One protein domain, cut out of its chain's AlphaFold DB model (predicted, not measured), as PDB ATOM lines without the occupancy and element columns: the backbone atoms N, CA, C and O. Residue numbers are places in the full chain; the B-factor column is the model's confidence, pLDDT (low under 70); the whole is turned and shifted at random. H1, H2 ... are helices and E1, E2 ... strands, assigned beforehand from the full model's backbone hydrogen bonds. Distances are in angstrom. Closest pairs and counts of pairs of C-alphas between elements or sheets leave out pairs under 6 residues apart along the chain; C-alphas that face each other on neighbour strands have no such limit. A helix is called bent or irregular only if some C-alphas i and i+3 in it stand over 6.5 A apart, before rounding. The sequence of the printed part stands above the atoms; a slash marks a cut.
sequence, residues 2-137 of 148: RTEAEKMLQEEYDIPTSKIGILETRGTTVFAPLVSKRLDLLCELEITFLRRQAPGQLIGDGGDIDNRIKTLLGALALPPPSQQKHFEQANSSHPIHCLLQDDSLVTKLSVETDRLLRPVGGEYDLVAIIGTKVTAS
ATOM      1  N   ARG A   2     -74.900  52.735 -65.471       51.31
ATOM      2  CA  ARG A   2     -73.985  51.566 -65.433       51.31
ATOM      3  C   ARG A   2     -72.612  51.795 -66.095       51.31
ATOM      4  O   ARG A   2     -71.651  51.132 -65.750       51.31
ATOM      5  N   THR A   3     -72.513  52.790 -66.973       61.41
ATOM      6  CA  THR A   3     -71.354  53.003 -67.856       61.41
ATOM      7  C   THR A   3     -70.143  53.671 -67.184       61.41
ATOM      8  O   THR A   3     -69.034  53.516 -67.673       61.41
ATOM      9  N   GLU A   4     -70.318  54.406 -66.078       53.81
ATOM     10  CA  GLU A   4     -69.192  55.026 -65.347       53.81
ATOM     11  C   GLU A   4     -68.502  54.045 -64.395       53.81
ATOM     12  O   GLU A   4     -67.278  54.022 -64.329       53.81
ATOM     13  N   ALA A   5     -69.266  53.182 -63.714       53.31
ATOM     14  CA  ALA A   5     -68.717  52.181 -62.797       53.31
ATOM     15  C   ALA A   5     -67.885  51.111 -63.529       53.31
ATOM     16  O   ALA A   5     -66.841  50.697 -63.035       53.31
ATOM     17  N   GLU A   6     -68.310  50.706 -64.730       55.25
ATOM     18  CA  GLU A   6     -67.546  49.790 -65.590       55.25
ATOM     19  C   GLU A   6     -66.254  50.439 -66.111       55.25
ATOM     20  O   GLU A   6     -65.229  49.769 -66.214       55.25
ATOM     21  N   LYS A   7     -66.272  51.760 -66.344       54.16
ATOM     22  CA  LYS A   7     -65.087  52.540 -66.727       54.16
ATOM     23  C   LYS A   7     -64.058  52.620 -65.597       54.16
ATOM     24  O   LYS A   7     -62.873  52.443 -65.850       54.16
ATOM     25  N   MET A   8     -64.510  52.815 -64.356       51.34
ATOM     26  CA  MET A   8     -63.636  52.861 -63.173       51.34
ATOM     27  C   MET A   8     -62.989  51.508 -62.835       51.34
ATOM     28  O   MET A   8     -61.962  51.484 -62.169       51.34
ATOM     29  N   LEU A   9     -63.577  50.390 -63.274       55.00
ATOM     30  CA  LEU A   9     -63.026  49.040 -63.079       55.00
ATOM     31  C   LEU A   9     -62.034  48.625 -64.178       55.00
ATOM     32  O   LEU A   9     -61.284  47.672 -63.985       55.00
ATOM     33  N   GLN A  10     -62.055  49.303 -65.330       51.16
ATOM     34  CA  GLN A  10     -61.173  49.037 -66.474       51.16
ATOM     35  C   GLN A  10     -59.942  49.947 -66.520       51.16
ATOM     36  O   GLN A  10     -59.004  49.657 -67.259       51.16
ATOM     37  N   GLU A  11     -59.924  51.026 -65.738       47.19
ATOM     38  CA  GLU A  11     -58.698  51.769 -65.476       47.19
ATOM     39  C   GLU A  11     -57.848  50.961 -64.496       47.19
ATOM     40  O   GLU A  11     -58.168  50.831 -63.314       47.19
ATOM     41  N   GLU A  12     -56.767  50.381 -65.013       41.88
ATOM     42  CA  GLU A  12     -55.692  49.834 -64.196       41.88
ATOM     43  C   GLU A  12     -55.235  50.968 -63.272       41.88
ATOM     44  O   GLU A  12     -54.706  51.984 -63.728       41.88
ATOM     45  N   TYR A  13     -55.571  50.858 -61.984       46.28
ATOM     46  CA  TYR A  13     -55.254  51.873 -60.990       46.28
ATOM     47  C   TYR A  13     -53.743  51.807 -60.774       46.28
ATOM     48  O   TYR A  13     -53.258  51.116 -59.879       46.28
ATOM     49  N   ASP A  14     -52.998  52.469 -61.659       44.69
ATOM     50  CA  ASP A  14     -51.547  52.571 -61.633       44.69
ATOM     51  C   ASP A  14     -51.192  53.490 -60.469       44.69
ATOM     52  O   ASP A  14     -51.004  54.701 -60.598       44.69
ATOM     53  N   ILE A  15     -51.246  52.918 -59.267       49.84
ATOM     54  CA  ILE A  15     -50.774  53.569 -58.064       49.84
ATOM     55  C   ILE A  15     -49.281  53.762 -58.322       49.84
ATOM     56  O   ILE A  15     -48.555  52.766 -58.359       49.84
ATOM     57  N   PRO A  16     -48.783  54.999 -58.508       42.47
ATOM     58  CA  PRO A  16     -47.375  55.179 -58.793       42.47
ATOM     59  C   PRO A  16     -46.620  54.541 -57.635       42.47
ATOM     60  O   PRO A  16     -46.845  54.919 -56.484       42.47
ATOM     61  N   THR A  17     -45.755  53.563 -57.888       45.44
ATOM     62  CA  THR A  17     -45.009  52.865 -56.825       45.44
ATOM     63  C   THR A  17     -44.220  53.866 -55.963       45.44
ATOM     64  O   THR A  17     -44.057  53.684 -54.755       45.44
ATOM     65  N   SER A  18     -43.851  55.014 -56.549       44.22
ATOM     66  CA  SER A  18     -43.263  56.187 -55.882       44.22
ATOM     67  C   SER A  18     -44.182  56.876 -54.854       44.22
ATOM     68  O   SER A  18     -43.706  57.556 -53.943       44.22
ATOM     69  N   LYS A  19     -45.502  56.682 -54.949       46.31
ATOM     70  CA  LYS A  19     -46.530  57.152 -54.008       46.31
ATOM     71  C   LYS A  19     -46.993  56.099 -52.987       46.31
ATOM     72  O   LYS A  19     -47.716  56.478 -52.064       46.31
ATOM     73  N   ILE A  20     -46.543  54.849 -53.076       52.66
ATOM     74  CA  ILE A  20     -46.820  53.812 -52.061       52.66
ATOM     75  C   ILE A  20     -45.611  53.562 -51.158       52.66
ATOM     76  O   ILE A  20     -45.782  53.155 -50.013       52.66
ATOM     77  N   GLY A  21     -44.395  53.836 -51.643       58.62
ATOM     78  CA  GLY A  21     -43.170  53.565 -50.895       58.62
ATOM     79  C   GLY A  21     -43.191  54.157 -49.484       58.62
ATOM     80  O   GLY A  21     -43.179  55.372 -49.310       58.62
ATOM     81  N   ILE A  22     -43.188  53.294 -48.470       77.00
ATOM     82  CA  ILE A  22     -42.993  53.672 -47.061       77.00
ATOM     83  C   ILE A  22     -41.506  53.943 -46.769       77.00
ATOM     84  O   ILE A  22     -41.142  54.316 -45.660       77.00
ATOM     85  N   LEU A  23     -40.639  53.731 -47.766       88.31
ATOM     86  CA  LEU A  23     -39.202  53.896 -47.633       88.31
ATOM     87  C   LEU A  23     -38.847  55.353 -47.340       88.31
ATOM     88  O   LEU A  23     -39.292  56.267 -48.037       88.31
ATOM     89  N   GLU A  24     -37.997  55.549 -46.342       87.56
ATOM     90  CA  GLU A  24     -37.451  56.848 -45.980       87.56
ATOM     91  C   GLU A  24     -35.940  56.853 -46.136       87.56
ATOM     92  O   GLU A  24     -35.232  56.047 -45.533       87.56
ATOM     93  N   THR A  25     -35.431  57.807 -46.906       85.88
ATOM     94  CA  THR A  25     -33.991  58.029 -47.017       85.88
ATOM     95  C   THR A  25     -33.551  59.047 -45.973       85.88
ATOM     96  O   THR A  25     -34.047  60.176 -45.938       85.88
ATOM     97  N   ARG A  26     -32.592  58.660 -45.130       83.31
ATOM     98  CA  ARG A  26     -31.942  59.533 -44.149       83.31
ATOM     99  C   ARG A  26     -30.449  59.561 -44.473       83.31
ATOM    100  O   ARG A  26     -29.725  58.604 -44.209       83.31
ATOM    101  N   GLY A  27     -30.005  60.644 -45.115       81.50
ATOM    102  CA  GLY A  27     -28.654  60.749 -45.677       81.50
ATOM    103  C   GLY A  27     -28.464  59.814 -46.858       81.50
ATOM    104  O   GLY A  27     -29.153  59.952 -47.863       81.50
ATOM    105  N   THR A  28     -27.531  58.875 -46.731       82.69
ATOM    106  CA  THR A  28     -27.234  57.858 -47.752       82.69
ATOM    107  C   THR A  28     -27.926  56.521 -47.490       82.69
ATOM    108  O   THR A  28     -27.843  55.626 -48.327       82.69
ATOM    109  N   THR A  29     -28.611  56.375 -46.353       85.81
ATOM    110  CA  THR A  29     -29.198  55.105 -45.914       85.81
ATOM    111  C   THR A  29     -30.713  55.121 -46.090       85.81
ATOM    112  O   THR A  29     -31.378  56.116 -45.792       85.81
ATOM    113  N   VAL A  30     -31.263  54.007 -46.574       88.00
ATOM    114  CA  VAL A  30     -32.706  53.816 -46.766       88.00
ATOM    115  C   VAL A  30     -33.268  52.980 -45.620       88.00
ATOM    116  O   VAL A  30     -32.721  51.932 -45.282       88.00
ATOM    117  N   PHE A  31     -34.381  53.431 -45.054       90.50
ATOM    118  CA  PHE A  31     -35.113  52.776 -43.979       90.50
ATOM    119  C   PHE A  31     -36.502  52.355 -44.460       90.50
ATOM    120  O   PHE A  31     -37.115  53.039 -45.277       90.50
ATOM    121  N   ALA A  32     -37.002  51.237 -43.944       91.81
ATOM    122  CA  ALA A  32     -38.310  50.674 -44.254       91.81
ATOM    123  C   ALA A  32     -39.116  50.470 -42.958       91.81
ATOM    124  O   ALA A  32     -39.066  49.377 -42.385       91.81
ATOM    125  N   PRO A  33     -39.826  51.503 -42.462       93.75
ATOM    126  CA  PRO A  33     -40.715  51.354 -41.315       93.75
ATOM    127  C   PRO A  33     -41.958  50.529 -41.666       93.75
ATOM    128  O   PRO A  33     -42.610  50.783 -42.681       93.75
ATOM    129  N   LEU A  34     -42.319  49.583 -40.798       92.50
ATOM    130  CA  LEU A  34     -43.561  48.815 -40.917       92.50
ATOM    131  C   LEU A  34     -44.783  49.667 -40.540       92.50
ATOM    132  O   LEU A  34     -45.750  49.746 -41.295       92.50
ATOM    133  N   VAL A  35     -44.730  50.333 -39.384       94.56
ATOM    134  CA  VAL A  35     -45.791  51.219 -38.889       94.56
ATOM    135  C   VAL A  35     -45.416  52.658 -39.221       94.56
ATOM    136  O   VAL A  35     -44.403  53.171 -38.741       94.56
ATOM    137  N   SER A  36     -46.226  53.320 -40.050       93.50
ATOM    138  CA  SER A  36     -45.950  54.676 -40.532       93.50
ATOM    139  C   SER A  36     -47.185  55.573 -40.531       93.50
ATOM    140  O   SER A  36     -48.308  55.128 -40.777       93.50
ATOM    141  N   LYS A  37     -46.948  56.878 -40.353       91.31
ATOM    142  CA  LYS A  37     -47.961  57.941 -40.453       91.31
ATOM    143  C   LYS A  37     -48.596  57.977 -41.845       91.31
ATOM    144  O   LYS A  37     -49.780  58.257 -41.972       91.31
ATOM    145  N   ARG A  38     -47.819  57.670 -42.891       89.06
ATOM    146  CA  ARG A  38     -48.279  57.675 -44.291       89.06
ATOM    147  C   ARG A  38     -49.378  56.647 -44.554       89.06
ATOM    148  O   ARG A  38     -50.253  56.909 -45.372       89.06
ATOM    149  N   LEU A  39     -49.312  55.497 -43.886       90.31
ATOM    150  CA  LEU A  39     -50.306  54.433 -44.007       90.31
ATOM    151  C   LEU A  39     -51.413  54.523 -42.950       90.31
ATOM    152  O   LEU A  39     -52.193  53.582 -42.830       90.31
ATOM    153  N   ASP A  40     -51.489  55.617 -42.185       92.12
ATOM    154  CA  ASP A  40     -52.428  55.764 -41.068       92.12
ATOM    155  C   ASP A  40     -52.343  54.588 -40.070       92.12
ATOM    156  O   ASP A  40     -53.358  54.154 -39.527       92.12
ATOM    157  N   LEU A  41     -51.140  54.037 -39.854       93.94
ATOM    158  CA  LEU A  41     -50.926  52.893 -38.967       93.94
ATOM    159  C   LEU A  41     -50.505  53.332 -37.564       93.94
ATOM    160  O   LEU A  41     -49.756  54.291 -37.382       93.94
ATOM    161  N   LEU A  42     -50.965  52.570 -36.584       96.19
ATOM    162  CA  LEU A  42     -50.688  52.686 -35.160       96.19
ATOM    163  C   LEU A  42     -50.256  51.322 -34.616       96.19
ATOM    164  O   LEU A  42     -50.499  50.282 -35.233       96.19
ATOM    165  N   CYS A  43     -49.623  51.324 -33.450       95.62
ATOM    166  CA  CYS A  43     -49.000  50.142 -32.873       95.62
ATOM    167  C   CYS A  43     -49.356  49.981 -31.392       95.62
ATOM    168  O   CYS A  43     -49.186  50.906 -30.601       95.62
ATOM    169  N   GLU A  44     -49.768  48.780 -30.996       97.38
ATOM    170  CA  GLU A  44     -49.718  48.338 -29.601       97.38
ATOM    171  C   GLU A  44     -48.483  47.440 -29.421       97.38
ATOM    172  O   GLU A  44     -48.245  46.538 -30.229       97.38
ATOM    173  N   LEU A  45     -47.696  47.695 -28.375       97.56
ATOM    174  CA  LEU A  45     -46.508  46.922 -28.019       97.56
ATOM    175  C   LEU A  45     -46.738  46.160 -26.716       97.56
ATOM    176  O   LEU A  45     -47.155  46.737 -25.711       97.56
ATOM    177  N   GLU A  46     -46.399  44.878 -26.731       97.50
ATOM    178  CA  GLU A  46     -46.340  44.014 -25.559       97.50
ATOM    179  C   GLU A  46     -44.919  43.473 -25.430       97.50
ATOM    180  O   GLU A  46     -44.410  42.816 -26.335       97.50
ATOM    181  N   ILE A  47     -44.242  43.809 -24.335       95.81
ATOM    182  CA  ILE A  47     -42.820  43.522 -24.158       95.81
ATOM    183  C   ILE A  47     -42.629  42.713 -22.883       95.81
ATOM    184  O   ILE A  47     -42.916  43.198 -21.790       95.81
ATOM    185  N   THR A  48     -42.066  41.516 -23.010       94.38
ATOM    186  CA  THR A  48     -41.641  40.701 -21.867       94.38
ATOM    187  C   THR A  48     -40.121  40.705 -21.783       94.38
ATOM    188  O   THR A  48     -39.431  40.127 -22.628       94.38
ATOM    189  N   PHE A  49     -39.582  41.339 -20.744       91.62
ATOM    190  CA  PHE A  49     -38.156  41.315 -20.438       91.62
ATOM    191  C   PHE A  49     -37.811  40.122 -19.547       91.62
ATOM    192  O   PHE A  49     -38.116  40.113 -18.355       91.62
ATOM    193  N   LEU A  50     -37.100  39.147 -20.105       90.75
ATOM    194  CA  LEU A  50     -36.534  38.015 -19.379       90.75
ATOM    195  C   LEU A  50     -35.120  38.370 -18.907       90.75
ATOM    196  O   LEU A  50     -34.181  38.443 -19.707       90.75
ATOM    197  N   ARG A  51     -34.965  38.593 -17.599       85.62
ATOM    198  CA  ARG A  51     -33.730  39.090 -16.964       85.62
ATOM    199  C   ARG A  51     -33.226  38.169 -15.855       85.62
ATOM    200  O   ARG A  51     -33.956  37.349 -15.318       85.62
ATOM    201  N   ARG A  52     -31.956  38.309 -15.477       82.00
ATOM    202  CA  ARG A  52     -31.316  37.457 -14.451       82.00
ATOM    203  C   ARG A  52     -31.840  37.694 -13.032       82.00
ATOM    204  O   ARG A  52     -31.844  36.781 -12.204       82.00
ATOM    205  N   GLN A  53     -32.211  38.942 -12.767       77.38
ATOM    206  CA  GLN A  53     -32.563  39.461 -11.449       77.38
ATOM    207  C   GLN A  53     -33.772  38.727 -10.859       77.38
ATOM    208  O   GLN A  53     -34.614  38.191 -11.584       77.38
ATOM    209  N   ALA A  54     -33.843  38.688  -9.530       73.12
ATOM    210  CA  ALA A  54     -34.996  38.116  -8.849       73.12
ATOM    211  C   ALA A  54     -36.255  38.979  -9.093       73.12
ATOM    212  O   ALA A  54     -36.139  40.197  -9.277       73.12
ATOM    213  N   PRO A  55     -37.461  38.383  -9.072       70.25
ATOM    214  CA  PRO A  55     -38.707  39.140  -9.112       70.25
ATOM    215  C   PRO A  55     -38.724  40.211  -8.010       70.25
ATOM    216  O   PRO A  55     -38.290  39.956  -6.889       70.25
ATOM    217  N   GLY A  56     -39.189  41.420  -8.334       69.25
ATOM    218  CA  GLY A  56     -39.224  42.559  -7.403       69.25
ATOM    219  C   GLY A  56     -37.939  43.395  -7.325       69.25
ATOM    220  O   GLY A  56     -37.971  44.508  -6.806       69.25
ATOM    221  N   GLN A  57     -36.821  42.936  -7.897       72.38
ATOM    222  CA  GLN A  57     -35.599  43.739  -7.974       72.38
ATOM    223  C   GLN A  57     -35.694  44.736  -9.143       72.38
ATOM    224  O   GLN A  57     -35.394  44.407 -10.287       72.38
ATOM    225  N   LEU A  58     -36.181  45.951  -8.886       61.03
ATOM    226  CA  LEU A  58     -36.452  46.960  -9.929       61.03
ATOM    227  C   LEU A  58     -35.186  47.567 -10.554       61.03
ATOM    228  O   LEU A  58     -35.206  47.935 -11.725       61.03
ATOM    229  N   ILE A  59     -34.091  47.622  -9.795       61.38
ATOM    230  CA  ILE A  59     -32.792  48.141 -10.231       61.38
ATOM    231  C   ILE A  59     -31.770  47.013 -10.114       61.38
ATOM    232  O   ILE A  59     -31.663  46.368  -9.068       61.38
ATOM    233  N   GLY A  60     -30.985  46.792 -11.160       64.56
ATOM    234  CA  GLY A  60     -29.734  46.054 -11.017       64.56
ATOM    235  C   GLY A  60     -28.732  46.464 -12.081       64.56
ATOM    236  O   GLY A  60     -28.875  47.533 -12.666       64.56
ATOM    237  N   ASP A  61     -27.735  45.621 -12.330       63.78
ATOM    238  CA  ASP A  61     -26.457  46.049 -12.926       63.78
ATOM    239  C   ASP A  61     -26.565  46.714 -14.312       63.78
ATOM    240  O   ASP A  61     -25.726  47.528 -14.672       63.78
ATOM    241  N   GLY A  62     -27.640  46.463 -15.068       62.88
ATOM    242  CA  GLY A  62     -27.908  47.123 -16.352       62.88
ATOM    243  C   GLY A  62     -28.994  48.207 -16.321       62.88
ATOM    244  O   GLY A  62     -29.754  48.288 -17.284       62.88
ATOM    245  N   GLY A  63     -29.149  48.945 -15.221       74.88
ATOM    246  CA  GLY A  63     -30.084  50.074 -15.102       74.88
ATOM    247  C   GLY A  63     -31.519  49.703 -14.705       74.88
ATOM    248  O   GLY A  63     -31.824  48.547 -14.399       74.88
ATOM    249  N   ASP A  64     -32.391  50.711 -14.688       82.62
ATOM    250  CA  ASP A  64     -33.823  50.564 -14.413       82.62
ATOM    251  C   ASP A  64     -34.622  50.145 -15.664       82.62
ATOM    252  O   ASP A  64     -34.120  50.098 -16.791       82.62
ATOM    253  N   ILE A  65     -35.887  49.781 -15.452       84.38
ATOM    254  CA  ILE A  65     -36.787  49.324 -16.518       84.38
ATOM    255  C   ILE A  65     -37.112  50.467 -17.497       84.38
ATOM    256  O   ILE A  65     -37.188  50.221 -18.699       84.38
ATOM    257  N   ASP A  66     -37.251  51.705 -17.015       87.75
ATOM    258  CA  ASP A  66     -37.598  52.866 -17.846       87.75
ATOM    259  C   ASP A  66     -36.525  53.166 -18.901       87.75
ATOM    260  O   ASP A  66     -36.826  53.238 -20.096       87.75
ATOM    261  N   ASN A  67     -35.248  53.223 -18.502       87.19
ATOM    262  CA  ASN A  67     -34.159  53.466 -19.448       87.19
ATOM    263  C   ASN A  67     -34.066  52.352 -20.498       87.19
ATOM    264  O   ASN A  67     -33.812  52.631 -21.670       87.19
ATOM    265  N   ARG A  68     -34.332  51.098 -20.111       88.25
ATOM    266  CA  ARG A  68     -34.361  49.964 -21.047       88.25
ATOM    267  C   ARG A  68     -35.485  50.089 -22.065       88.25
ATOM    268  O   ARG A  68     -35.245  49.866 -23.249       88.25
ATOM    269  N   ILE A  69     -36.685  50.461 -21.621       91.56
ATOM    270  CA  ILE A  69     -37.824  50.710 -22.512       91.56
ATOM    271  C   ILE A  69     -37.476  51.833 -23.486       91.56
ATOM    272  O   ILE A  69     -37.639  51.666 -24.690       91.56
ATOM    273  N   LYS A  70     -36.940  52.950 -22.986       90.94
ATOM    274  CA  LYS A  70     -36.580  54.105 -23.814       90.94
ATOM    275  C   LYS A  70     -35.544  53.755 -24.880       90.94
ATOM    276  O   LYS A  70     -35.692  54.153 -26.034       90.94
ATOM    277  N   THR A  71     -34.510  52.994 -24.518       91.12
ATOM    278  CA  THR A  71     -33.513  52.512 -25.482       91.12
ATOM    279  C   THR A  71     -34.122  51.540 -26.487       91.12
ATOM    280  O   THR A  71     -33.818  51.638 -27.673       91.12
ATOM    281  N   LEU A  72     -34.990  50.625 -26.043       93.00
ATOM    282  CA  LEU A  72     -35.640  49.661 -26.928       93.00
ATOM    283  C   LEU A  72     -36.561  50.348 -27.943       93.00
ATOM    284  O   LEU A  72     -36.468  50.040 -29.125       93.00
ATOM    285  N   LEU A  73     -37.395  51.301 -27.514       93.88
ATOM    286  CA  LEU A  73     -38.258  52.071 -28.418       93.88
ATOM    287  C   LEU A  73     -37.428  52.815 -29.470       93.88
ATOM    288  O   LEU A  73     -37.645  52.623 -30.664       93.88
ATOM    289  N   GLY A  74     -36.374  53.516 -29.038       92.25
ATOM    290  CA  GLY A  74     -35.457  54.183 -29.961       92.25
ATOM    291  C   GLY A  74     -34.763  53.234 -30.948       92.25
ATOM    292  O   GLY A  74     -34.467  53.639 -32.067       92.25
ATOM    293  N   ALA A  75     -34.526  51.974 -30.568       92.00
ATOM    294  CA  ALA A  75     -33.950  50.957 -31.452       92.00
ATOM    295  C   ALA A  75     -34.975  50.327 -32.416       92.00
ATOM    296  O   ALA A  75     -34.591  49.811 -33.464       92.00
ATOM    297  N   LEU A  76     -36.262  50.341 -32.064       94.88
ATOM    298  CA  LEU A  76     -37.359  49.859 -32.910       94.88
ATOM    299  C   LEU A  76     -37.828  50.918 -33.918       94.88
ATOM    300  O   LEU A  76     -38.405  50.563 -34.954       94.88
ATOM    301  N   ALA A  77     -37.600  52.195 -33.617       94.31
ATOM    302  CA  ALA A  77     -37.939  53.323 -34.470       94.31
ATOM    303  C   ALA A  77     -36.829  53.688 -35.466       94.31
ATOM    304  O   ALA A  77     -35.695  53.208 -35.395       94.31
ATOM    305  N   LEU A  78     -37.158  54.567 -36.416       92.56
ATOM    306  CA  LEU A  78     -36.146  55.192 -37.261       92.56
ATOM    307  C   LEU A  78     -35.170  56.007 -36.398       92.56
ATOM    308  O   LEU A  78     -35.605  56.757 -35.519       92.56
ATOM    309  N   PRO A  79     -33.855  55.937 -36.676       90.88
ATOM    310  CA  PRO A  79     -32.885  56.703 -35.916       90.88
ATOM    311  C   PRO A  79     -33.087  58.209 -36.145       90.88
ATOM    312  O   PRO A  79     -33.315  58.647 -37.282       90.88
ATOM    313  N   PRO A  80     -32.960  59.041 -35.096       88.44
ATOM    314  CA  PRO A  80     -33.024  60.485 -35.250       88.44
ATOM    315  C   PRO A  80     -31.846  60.994 -36.098       88.44
ATOM    316  O   PRO A  80     -30.796  60.345 -36.159       88.44
ATOM    317  N   PRO A  81     -31.945  62.203 -36.685       85.00
ATOM    318  CA  PRO A  81     -30.876  62.773 -37.511       85.00
ATOM    319  C   PRO A  81     -29.497  62.803 -36.831       85.00
ATOM    320  O   PRO A  81     -28.474  62.658 -37.495       85.00
ATOM    321  N   SER A  82     -29.455  62.943 -35.502       87.19
ATOM    322  CA  SER A  82     -28.216  62.931 -34.713       87.19
ATOM    323  C   SER A  82     -27.481  61.587 -34.729       87.19
ATOM    324  O   SER A  82     -26.264  61.568 -34.566       87.19
ATOM    325  N   GLN A  83     -28.193  60.479 -34.942       86.38
ATOM    326  CA  GLN A  83     -27.641  59.122 -34.937       86.38
ATOM    327  C   GLN A  83     -27.431  58.553 -36.344       86.38
ATOM    328  O   GLN A  83     -26.864  57.475 -36.498       86.38
ATOM    329  N   GLN A  84     -27.833  59.285 -37.382       78.12
ATOM    330  CA  GLN A  84     -27.793  58.829 -38.769       78.12
ATOM    331  C   GLN A  84     -26.389  58.399 -39.228       78.12
ATOM    332  O   GLN A  84     -26.249  57.403 -39.932       78.12
ATOM    333  N   LYS A  85     -25.340  59.084 -38.751       82.94
ATOM    334  CA  LYS A  85     -23.934  58.774 -39.070       82.94
ATOM    335  C   LYS A  85     -23.514  57.354 -38.694       82.94
ATOM    336  O   LYS A  85     -22.622  56.797 -39.326       82.94
ATOM    337  N   HIS A  86     -24.160  56.747 -37.698       84.75
ATOM    338  CA  HIS A  86     -23.889  55.359 -37.310       84.75
ATOM    339  C   HIS A  86     -24.356  54.347 -38.365       84.75
ATOM    340  O   HIS A  86     -23.882  53.216 -38.376       84.75
ATOM    341  N   PHE A  87     -25.245  54.763 -39.269       81.31
ATOM    342  CA  PHE A  87     -25.833  53.922 -40.309       81.31
ATOM    343  C   PHE A  87     -25.304  54.242 -41.714       81.31
ATOM    344  O   PHE A  87     -25.580  53.490 -42.643       81.31
ATOM    345  N   GLU A  88     -24.518  55.309 -41.884       74.44
ATOM    346  CA  GLU A  88     -23.910  55.689 -43.173       74.44
ATOM    347  C   GLU A  88     -22.866  54.665 -43.649       74.44
ATOM    348  O   GLU A  88     -22.657  54.496 -44.844       74.44
ATOM    349  N   GLN A  89     -22.232  53.943 -42.718       66.00
ATOM    350  CA  GLN A  89     -21.260  52.887 -43.030       66.00
ATOM    351  C   GLN A  89     -21.916  51.565 -43.439       66.00
ATOM    352  O   GLN A  89     -21.247  50.690 -43.996       66.00
ATOM    353  N   ALA A  90     -23.217  51.411 -43.185       63.00
ATOM    354  CA  ALA A  90     -23.988  50.285 -43.672       63.00
ATOM    355  C   ALA A  90     -24.267  50.510 -45.165       63.00
ATOM    356  O   ALA A  90     -25.372  50.880 -45.555       63.00
ATOM    357  N   ASN A  91     -23.249  50.301 -46.006       56.41
ATOM    358  CA  ASN A  91     -23.368  50.188 -47.462       56.41
ATOM    359  C   ASN A  91     -24.183  48.929 -47.811       56.41
ATOM    360  O   ASN A  91     -23.668  47.957 -48.362       56.41
ATOM    361  N   SER A  92     -25.449  48.914 -47.411       63.53
ATOM    362  CA  SER A  92     -26.387  47.835 -47.654       63.53
ATOM    363  C   SER A  92     -27.166  48.153 -48.918       63.53
ATOM    364  O   SER A  92     -27.750  49.226 -49.052       63.53
ATOM    365  N   SER A  93     -27.213  47.195 -49.842       72.56
ATOM    366  CA  SER A  93     -28.109  47.247 -51.000       72.56
ATOM    367  C   SER A  93     -29.590  47.139 -50.613       72.56
ATOM    368  O   SER A  93     -30.456  47.396 -51.446       72.56
ATOM    369  N   HIS A  94     -29.884  46.776 -49.360       82.06
ATOM    370  CA  HIS A  94     -31.232  46.589 -48.834       82.06
ATOM    371  C   HIS A  94     -31.557  47.629 -47.758       82.06
ATOM    372  O   HIS A  94     -30.668  47.987 -46.974       82.06
ATOM    373  N   PRO A  95     -32.820  48.087 -47.681       88.19
ATOM    374  CA  PRO A  95     -33.236  49.032 -46.657       88.19
ATOM    375  C   PRO A  95     -33.144  48.419 -45.254       88.19
ATOM    376  O   PRO A  95     -33.361  47.223 -45.062       88.19
ATOM    377  N   ILE A  96     -32.863  49.258 -44.259       89.38
ATOM    378  CA  ILE A  96     -32.914  48.865 -42.849       89.38
ATOM    379  C   ILE A  96     -34.377  48.808 -42.422       89.38
ATOM    380  O   ILE A  96     -35.088  49.813 -42.473       89.38
ATOM    381  N   HIS A  97     -34.832  47.634 -42.004       90.69
ATOM    382  CA  HIS A  97     -36.194  47.453 -41.519       90.69
ATOM    383  C   HIS A  97     -36.336  48.001 -40.100       90.69
ATOM    384  O   HIS A  97     -35.612  47.589 -39.194       90.69
ATOM    385  N   CYS A  98     -37.298  48.899 -39.920       92.81
ATOM    386  CA  CYS A  98     -37.681  49.440 -38.621       92.81
ATOM    387  C   CYS A  98     -39.114  49.014 -38.319       92.81
ATOM    388  O   CYS A  98     -39.948  48.909 -39.222       92.81
ATOM    389  N   LEU A  99     -39.430  48.796 -37.049       94.94
ATOM    390  CA  LEU A  99     -40.810  48.527 -36.664       94.94
ATOM    391  C   LEU A  99     -41.646  49.807 -36.779       94.94
ATOM    392  O   LEU A  99     -42.736  49.785 -37.348       94.94
ATOM    393  N   LEU A 100     -41.115  50.919 -36.268       95.38
ATOM    394  CA  LEU A 100     -41.814  52.195 -36.165       95.38
ATOM    395  C   LEU A 100     -41.125  53.265 -37.013       95.38
ATOM    396  O   LEU A 100     -39.901  53.339 -37.081       95.38
ATOM    397  N   GLN A 101     -41.913  54.148 -37.619       95.00
ATOM    398  CA  GLN A 101     -41.394  55.407 -38.155       95.00
ATOM    399  C   GLN A 101     -41.014  56.385 -37.033       95.00
ATOM    400  O   GLN A 101     -40.059  57.143 -37.162       95.00
ATOM    401  N   ASP A 102     -41.792  56.390 -35.953       91.69
ATOM    402  CA  ASP A 102     -41.717  57.344 -34.849       91.69
ATOM    403  C   ASP A 102     -42.394  56.713 -33.620       91.69
ATOM    404  O   ASP A 102     -43.448  56.083 -33.760       91.69
ATOM    405  N   ASP A 103     -41.824  56.898 -32.429       91.69
ATOM    406  CA  ASP A 103     -42.361  56.375 -31.163       91.69
ATOM    407  C   ASP A 103     -43.779  56.888 -30.860       91.69
ATOM    408  O   ASP A 103     -44.564  56.204 -30.205       91.69
ATOM    409  N   SER A 104     -44.154  58.059 -31.388       92.81
ATOM    410  CA  SER A 104     -45.511  58.620 -31.259       92.81
ATOM    411  C   SER A 104     -46.612  57.762 -31.895       92.81
ATOM    412  O   SER A 104     -47.792  58.022 -31.666       92.81
ATOM    413  N   LEU A 105     -46.254  56.747 -32.688       95.38
ATOM    414  CA  LEU A 105     -47.197  55.792 -33.279       95.38
ATOM    415  C   LEU A 105     -47.614  54.670 -32.317       95.38
ATOM    416  O   LEU A 105     -48.526  53.902 -32.634       95.38
ATOM    417  N   VAL A 106     -46.971  54.567 -31.152       96.56
ATOM    418  CA  VAL A 106     -47.331  53.602 -30.113       96.56
ATOM    419  C   VAL A 106     -48.523  54.133 -29.315       96.56
ATOM    420  O   VAL A 106     -48.420  55.143 -28.625       96.56
ATOM    421  N   THR A 107     -49.665  53.448 -29.382       96.88
ATOM    422  CA  THR A 107     -50.884  53.831 -28.641       96.88
ATOM    423  C   THR A 107     -51.046  53.088 -27.327       96.88
ATOM    424  O   THR A 107     -51.748  53.558 -26.431       96.88
ATOM    425  N   LYS A 108     -50.399  51.931 -27.197       97.19
ATOM    426  CA  LYS A 108     -50.401  51.120 -25.984       97.19
ATOM    427  C   LYS A 108     -49.047  50.454 -25.829       97.19
ATOM    428  O   LYS A 108     -48.529  49.877 -26.780       97.19
ATOM    429  N   LEU A 109     -48.518  50.509 -24.616       96.56
ATOM    430  CA  LEU A 109     -47.297  49.830 -24.226       96.56
ATOM    431  C   LEU A 109     -47.585  49.017 -22.963       96.56
ATOM    432  O   LEU A 109     -47.933  49.587 -21.930       96.56
ATOM    433  N   SER A 110     -47.467  47.697 -23.061       96.56
ATOM    434  CA  SER A 110     -47.484  46.775 -21.924       96.56
ATOM    435  C   SER A 110     -46.077  46.239 -21.721       96.56
ATOM    436  O   SER A 110     -45.449  45.786 -22.680       96.56
ATOM    437  N   VAL A 111     -45.572  46.308 -20.491       93.56
ATOM    438  CA  VAL A 111     -44.242  45.800 -20.155       93.56
ATOM    439  C   VAL A 111     -44.337  44.887 -18.953       93.56
ATOM    440  O   VAL A 111     -44.758  45.297 -17.873       93.56
ATOM    441  N   GLU A 112     -43.879  43.661 -19.150       92.00
ATOM    442  CA  GLU A 112     -43.740  42.655 -18.114       92.00
ATOM    443  C   GLU A 112     -42.265  42.307 -17.933       92.00
ATOM    444  O   GLU A 112     -41.458  42.366 -18.866       92.00
ATOM    445  N   THR A 113     -41.888  41.939 -16.712       88.94
ATOM    446  CA  THR A 113     -40.545  41.424 -16.437       88.94
ATOM    447  C   THR A 113     -40.649  40.064 -15.787       88.94
ATOM    448  O   THR A 113     -41.383  39.915 -14.812       88.94
ATOM    449  N   ASP A 114     -39.845  39.122 -16.260       89.25
ATOM    450  CA  ASP A 114     -39.737  37.790 -15.681       89.25
ATOM    451  C   ASP A 114     -38.274  37.318 -15.691       89.25
ATOM    452  O   ASP A 114     -37.358  38.034 -16.119       89.25
ATOM    453  N   ARG A 115     -38.017  36.127 -15.155       87.25
ATOM    454  CA  ARG A 115     -36.683  35.558 -15.055       87.25
ATOM    455  C   ARG A 115     -36.268  34.892 -16.356       87.25
ATOM    456  O   ARG A 115     -36.973  34.060 -16.918       87.25
ATOM    457  N   LEU A 116     -35.044  35.176 -16.780       89.31
ATOM    458  CA  LEU A 116     -34.384  34.402 -17.818       89.31
ATOM    459  C   LEU A 116     -33.981  33.038 -17.247       89.31
ATOM    460  O   LEU A 116     -33.119  32.959 -16.374       89.31
ATOM    461  N   LEU A 117     -34.614  31.971 -17.738       88.31
ATOM    462  CA  LEU A 117     -34.392  30.605 -17.241       88.31
ATOM    463  C   LEU A 117     -33.222  29.883 -17.923       88.31
ATOM    464  O   LEU A 117     -32.727  28.883 -17.406       88.31
ATOM    465  N   ARG A 118     -32.771  30.375 -19.084       87.25
ATOM    466  CA  ARG A 118     -31.604  29.820 -19.784       87.25
ATOM    467  C   ARG A 118     -30.292  30.309 -19.154       87.25
ATOM    468  O   ARG A 118     -30.268  31.395 -18.571       87.25
ATOM    469  N   PRO A 119     -29.184  29.565 -19.331       82.25
ATOM    470  CA  PRO A 119     -27.857  30.063 -19.009       82.25
ATOM    471  C   PRO A 119     -27.571  31.382 -19.726       82.25
ATOM    472  O   PRO A 119     -27.910  31.576 -20.891       82.25
ATOM    473  N   VAL A 120     -26.942  32.276 -18.985       79.94
ATOM    474  CA  VAL A 120     -26.642  33.657 -19.359       79.94
ATOM    475  C   VAL A 120     -25.260  33.749 -19.989       79.94
ATOM    476  O   VAL A 120     -24.285  33.263 -19.415       79.94
ATOM    477  N   GLY A 121     -25.172  34.382 -21.155       76.94
ATOM    478  CA  GLY A 121     -23.912  34.554 -21.887       76.94
ATOM    479  C   GLY A 121     -23.017  35.671 -21.338       76.94
ATOM    480  O   GLY A 121     -21.831  35.711 -21.652       76.94
ATOM    481  N   GLY A 122     -23.562  36.566 -20.510       79.88
ATOM    482  CA  GLY A 122     -22.842  37.710 -19.956       79.88
ATOM    483  C   GLY A 122     -23.579  38.398 -18.806       79.88
ATOM    484  O   GLY A 122     -24.684  38.009 -18.415       79.88
ATOM    485  N   GLU A 123     -22.945  39.423 -18.240       72.69
ATOM    486  CA  GLU A 123     -23.479  40.223 -17.128       72.69
ATOM    487  C   GLU A 123     -24.788  40.937 -17.506       72.69
ATOM    488  O   GLU A 123     -25.757  40.899 -16.752       72.69
ATOM    489  N   TYR A 124     -24.857  41.465 -18.731       77.00
ATOM    490  CA  TYR A 124     -26.000  42.221 -19.254       77.00
ATOM    491  C   TYR A 124     -26.943  41.398 -20.145       77.00
ATOM    492  O   TYR A 124     -27.753  41.974 -20.868       77.00
ATOM    493  N   ASP A 125     -26.843  40.062 -20.117       83.56
ATOM    494  CA  ASP A 125     -27.698  39.200 -20.942       83.56
ATOM    495  C   ASP A 125     -29.174  39.332 -20.530       83.56
ATOM    496  O   ASP A 125     -29.547  39.237 -19.353       83.56
ATOM    497  N   LEU A 126     -30.004  39.585 -21.533       85.56
ATOM    498  CA  LEU A 126     -31.417  39.916 -21.452       85.56
ATOM    499  C   LEU A 126     -32.063  39.408 -22.735       85.56
ATOM    500  O   LEU A 126     -31.526  39.601 -23.825       85.56
ATOM    501  N   VAL A 127     -33.255  38.834 -22.614       90.62
ATOM    502  CA  VAL A 127     -34.107  38.563 -23.773       90.62
ATOM    503  C   VAL A 127     -35.342  39.446 -23.677       90.62
ATOM    504  O   VAL A 127     -35.998  39.476 -22.640       90.62
ATOM    505  N   ALA A 128     -35.648  40.168 -24.751       92.25
ATOM    506  CA  ALA A 128     -36.910  40.876 -24.907       92.25
ATOM    507  C   ALA A 128     -37.764  40.111 -25.919       92.25
ATOM    508  O   ALA A 128     -37.357  39.939 -27.069       92.25
ATOM    509  N   ILE A 129     -38.927  39.635 -25.486       94.94
ATOM    510  CA  ILE A 129     -39.958  39.120 -26.386       94.94
ATOM    511  C   ILE A 129     -40.884  40.289 -26.687       94.94
ATOM    512  O   ILE A 129     -41.362  40.938 -25.761       94.94
ATOM    513  N   ILE A 130     -41.086  40.578 -27.969       96.12
ATOM    514  CA  ILE A 130     -41.824  41.756 -28.422       96.12
ATOM    515  C   ILE A 130     -43.003  41.274 -29.260       96.12
ATOM    516  O   ILE A 130     -42.829  40.821 -30.391       96.12
ATOM    517  N   GLY A 131     -44.196  41.356 -28.682       96.81
ATOM    518  CA  GLY A 131     -45.464  41.242 -29.383       96.81
ATOM    519  C   GLY A 131     -45.863  42.596 -29.957       96.81
ATOM    520  O   GLY A 131     -45.769  43.626 -29.284       96.81
ATOM    521  N   THR A 132     -46.300  42.603 -31.211       94.94
ATOM    522  CA  THR A 132     -46.743  43.815 -31.898       94.94
ATOM    523  C   THR A 132     -48.129  43.588 -32.475       94.94
ATOM    524  O   THR A 132     -48.406  42.564 -33.100       94.94
ATOM    525  N   LYS A 133     -49.018  44.556 -32.269       95.81
ATOM    526  CA  LYS A 133     -50.328  44.582 -32.912       95.81
ATOM    527  C   LYS A 133     -50.463  45.879 -33.686       95.81
ATOM    528  O   LYS A 133     -50.434  46.967 -33.112       95.81
ATOM    529  N   VAL A 134     -50.608  45.748 -34.997       94.44
ATOM    530  CA  VAL A 134     -50.772  46.879 -35.905       94.44
ATOM    531  C   VAL A 134     -52.258  47.187 -36.043       94.44
ATOM    532  O   VAL A 134     -53.079  46.295 -36.231       94.44
ATOM    533  N   THR A 135     -52.613  48.460 -35.922       94.00
ATOM    534  CA  THR A 135     -53.984  48.958 -36.094       94.00
ATOM    535  C   THR A 135     -53.973  50.150 -37.047       94.00
ATOM    536  O   THR A 135     -52.920  50.732 -37.294       94.00
ATOM    537  N   ALA A 136     -55.123  50.518 -37.611       93.25
ATOM    538  CA  ALA A 136     -55.247  51.716 -38.441       93.25
ATOM    539  C   ALA A 136     -55.999  52.812 -37.680       93.25
ATOM    540  O   ALA A 136     -57.081  52.566 -37.148       93.25
ATOM    541  N   SER A 137     -55.469  54.036 -37.682       91.94
ATOM    542  CA  SER A 137     -56.211  55.223 -37.234       91.94
ATOM    543  C   SER A 137     -57.335  55.579 -38.213       91.94
ATOM    544  O   SER A 137     -58.391  56.067 -37.814       91.94
TER     545      SER A 137
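AT A GLANCE: This is residues 2 to 137 of the 148 residues of an uncharacterized protein of Bradyrhizobium sp. MOS003 (UniProt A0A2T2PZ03). A long, twisted sheet of three strands, E5 E3 E6, has helix H3 over one face, and the far end of H3 packs on a second, smaller sheet, E1 E2 E4, which meets the long sheet near the end of E2. Short helix H4 grazes the small sheet, and residues 2 to 18, with H1, stick out as a free arm. The printed part has 136 residues, with four named helices and six named strands in the order H1 H2 E1 E2 E3 H3 H4 E4 E5 E6, and its class is mixed. Both sheets are mixed, with orders E1 E2 E4 and E5 E3 E6. The whole is loose, with a radius of gyration of the C-alphas of 20.4 A, and elongated, spanning 71 by 38 by 25 A.

HOW THE PARTS SIT: In the larger sheet, inner strand E3, residues 41 to 51, is parallel to E5, residues 106 to 115, at 12 degrees, with N 47 and O 110 2.8 A apart. E3 is antiparallel to E6, residues 127 to 136, at 166 degrees, with N 46 and O 131 2.9 A apart. The sheet is twisted, with C-alphas up to 4.4 A off its best plane. H3, residues 65 to 76, is on it at a height over the sheet of 8.8 A, over E3, slantwise to the strands at 51 degrees to E3 on the local plane. H3 is also on the smaller sheet through its residues 73 to 76; its closest C-alphas to E4, residues 96 to 100, are those of Leu 76 and Leu 99, 5.3 A apart. E4 is parallel to E2, residues 29 to 35, at 33 degrees, with N 32 and O 96 2.8 A apart. E1, residues 24 to 26, and E2 form a hairpin, antiparallel at 139 degrees, with N 31 and O 24 2.8 A apart. The closest C-alphas of E2 and E3 are those of Val 35 and Leu 41, 5.4 A apart. H4, residues 81 to 86, only grazes the smaller sheet; it is irregular, with C-alphas 82 and 85 7.4 A apart. H1, residues 2 to 10, and H2, residues 17 to 20, are on neither sheet. Every O i to N i+4 pair is within hydrogen-bond range in H3, against 3 of 5 in H1 and 0 of 2 in H4, where 2 of 3 O i to N i+3 pairs are; H2 is too short for an O i to N i+4 pair.

IN THESE COORDINATES: H1 begins at C-alpha 2, (-73.985, 51.566, -65.433), and is 13.1 A long. E3 is 31.2 A long, E6 28.9 A, E5 25.8 A, E2 18.4 A and H3 16.4 A. H3 begins at C-alpha 65, (-36.787, 49.324, -16.518). E6 ends at C-alpha 136, (-55.247, 51.716, -38.441).

THE WHOLE: The C-alphas farthest apart are those of Thr 3 and Asp 61, 71.3 A. The printed part has no cut. The links E3 to H3 and E5 to E6 are long. The mean pLDDT of the printed part is 81.2; residues 2 to 21, 56, 58 to 62 and 89 to 92 are under 70.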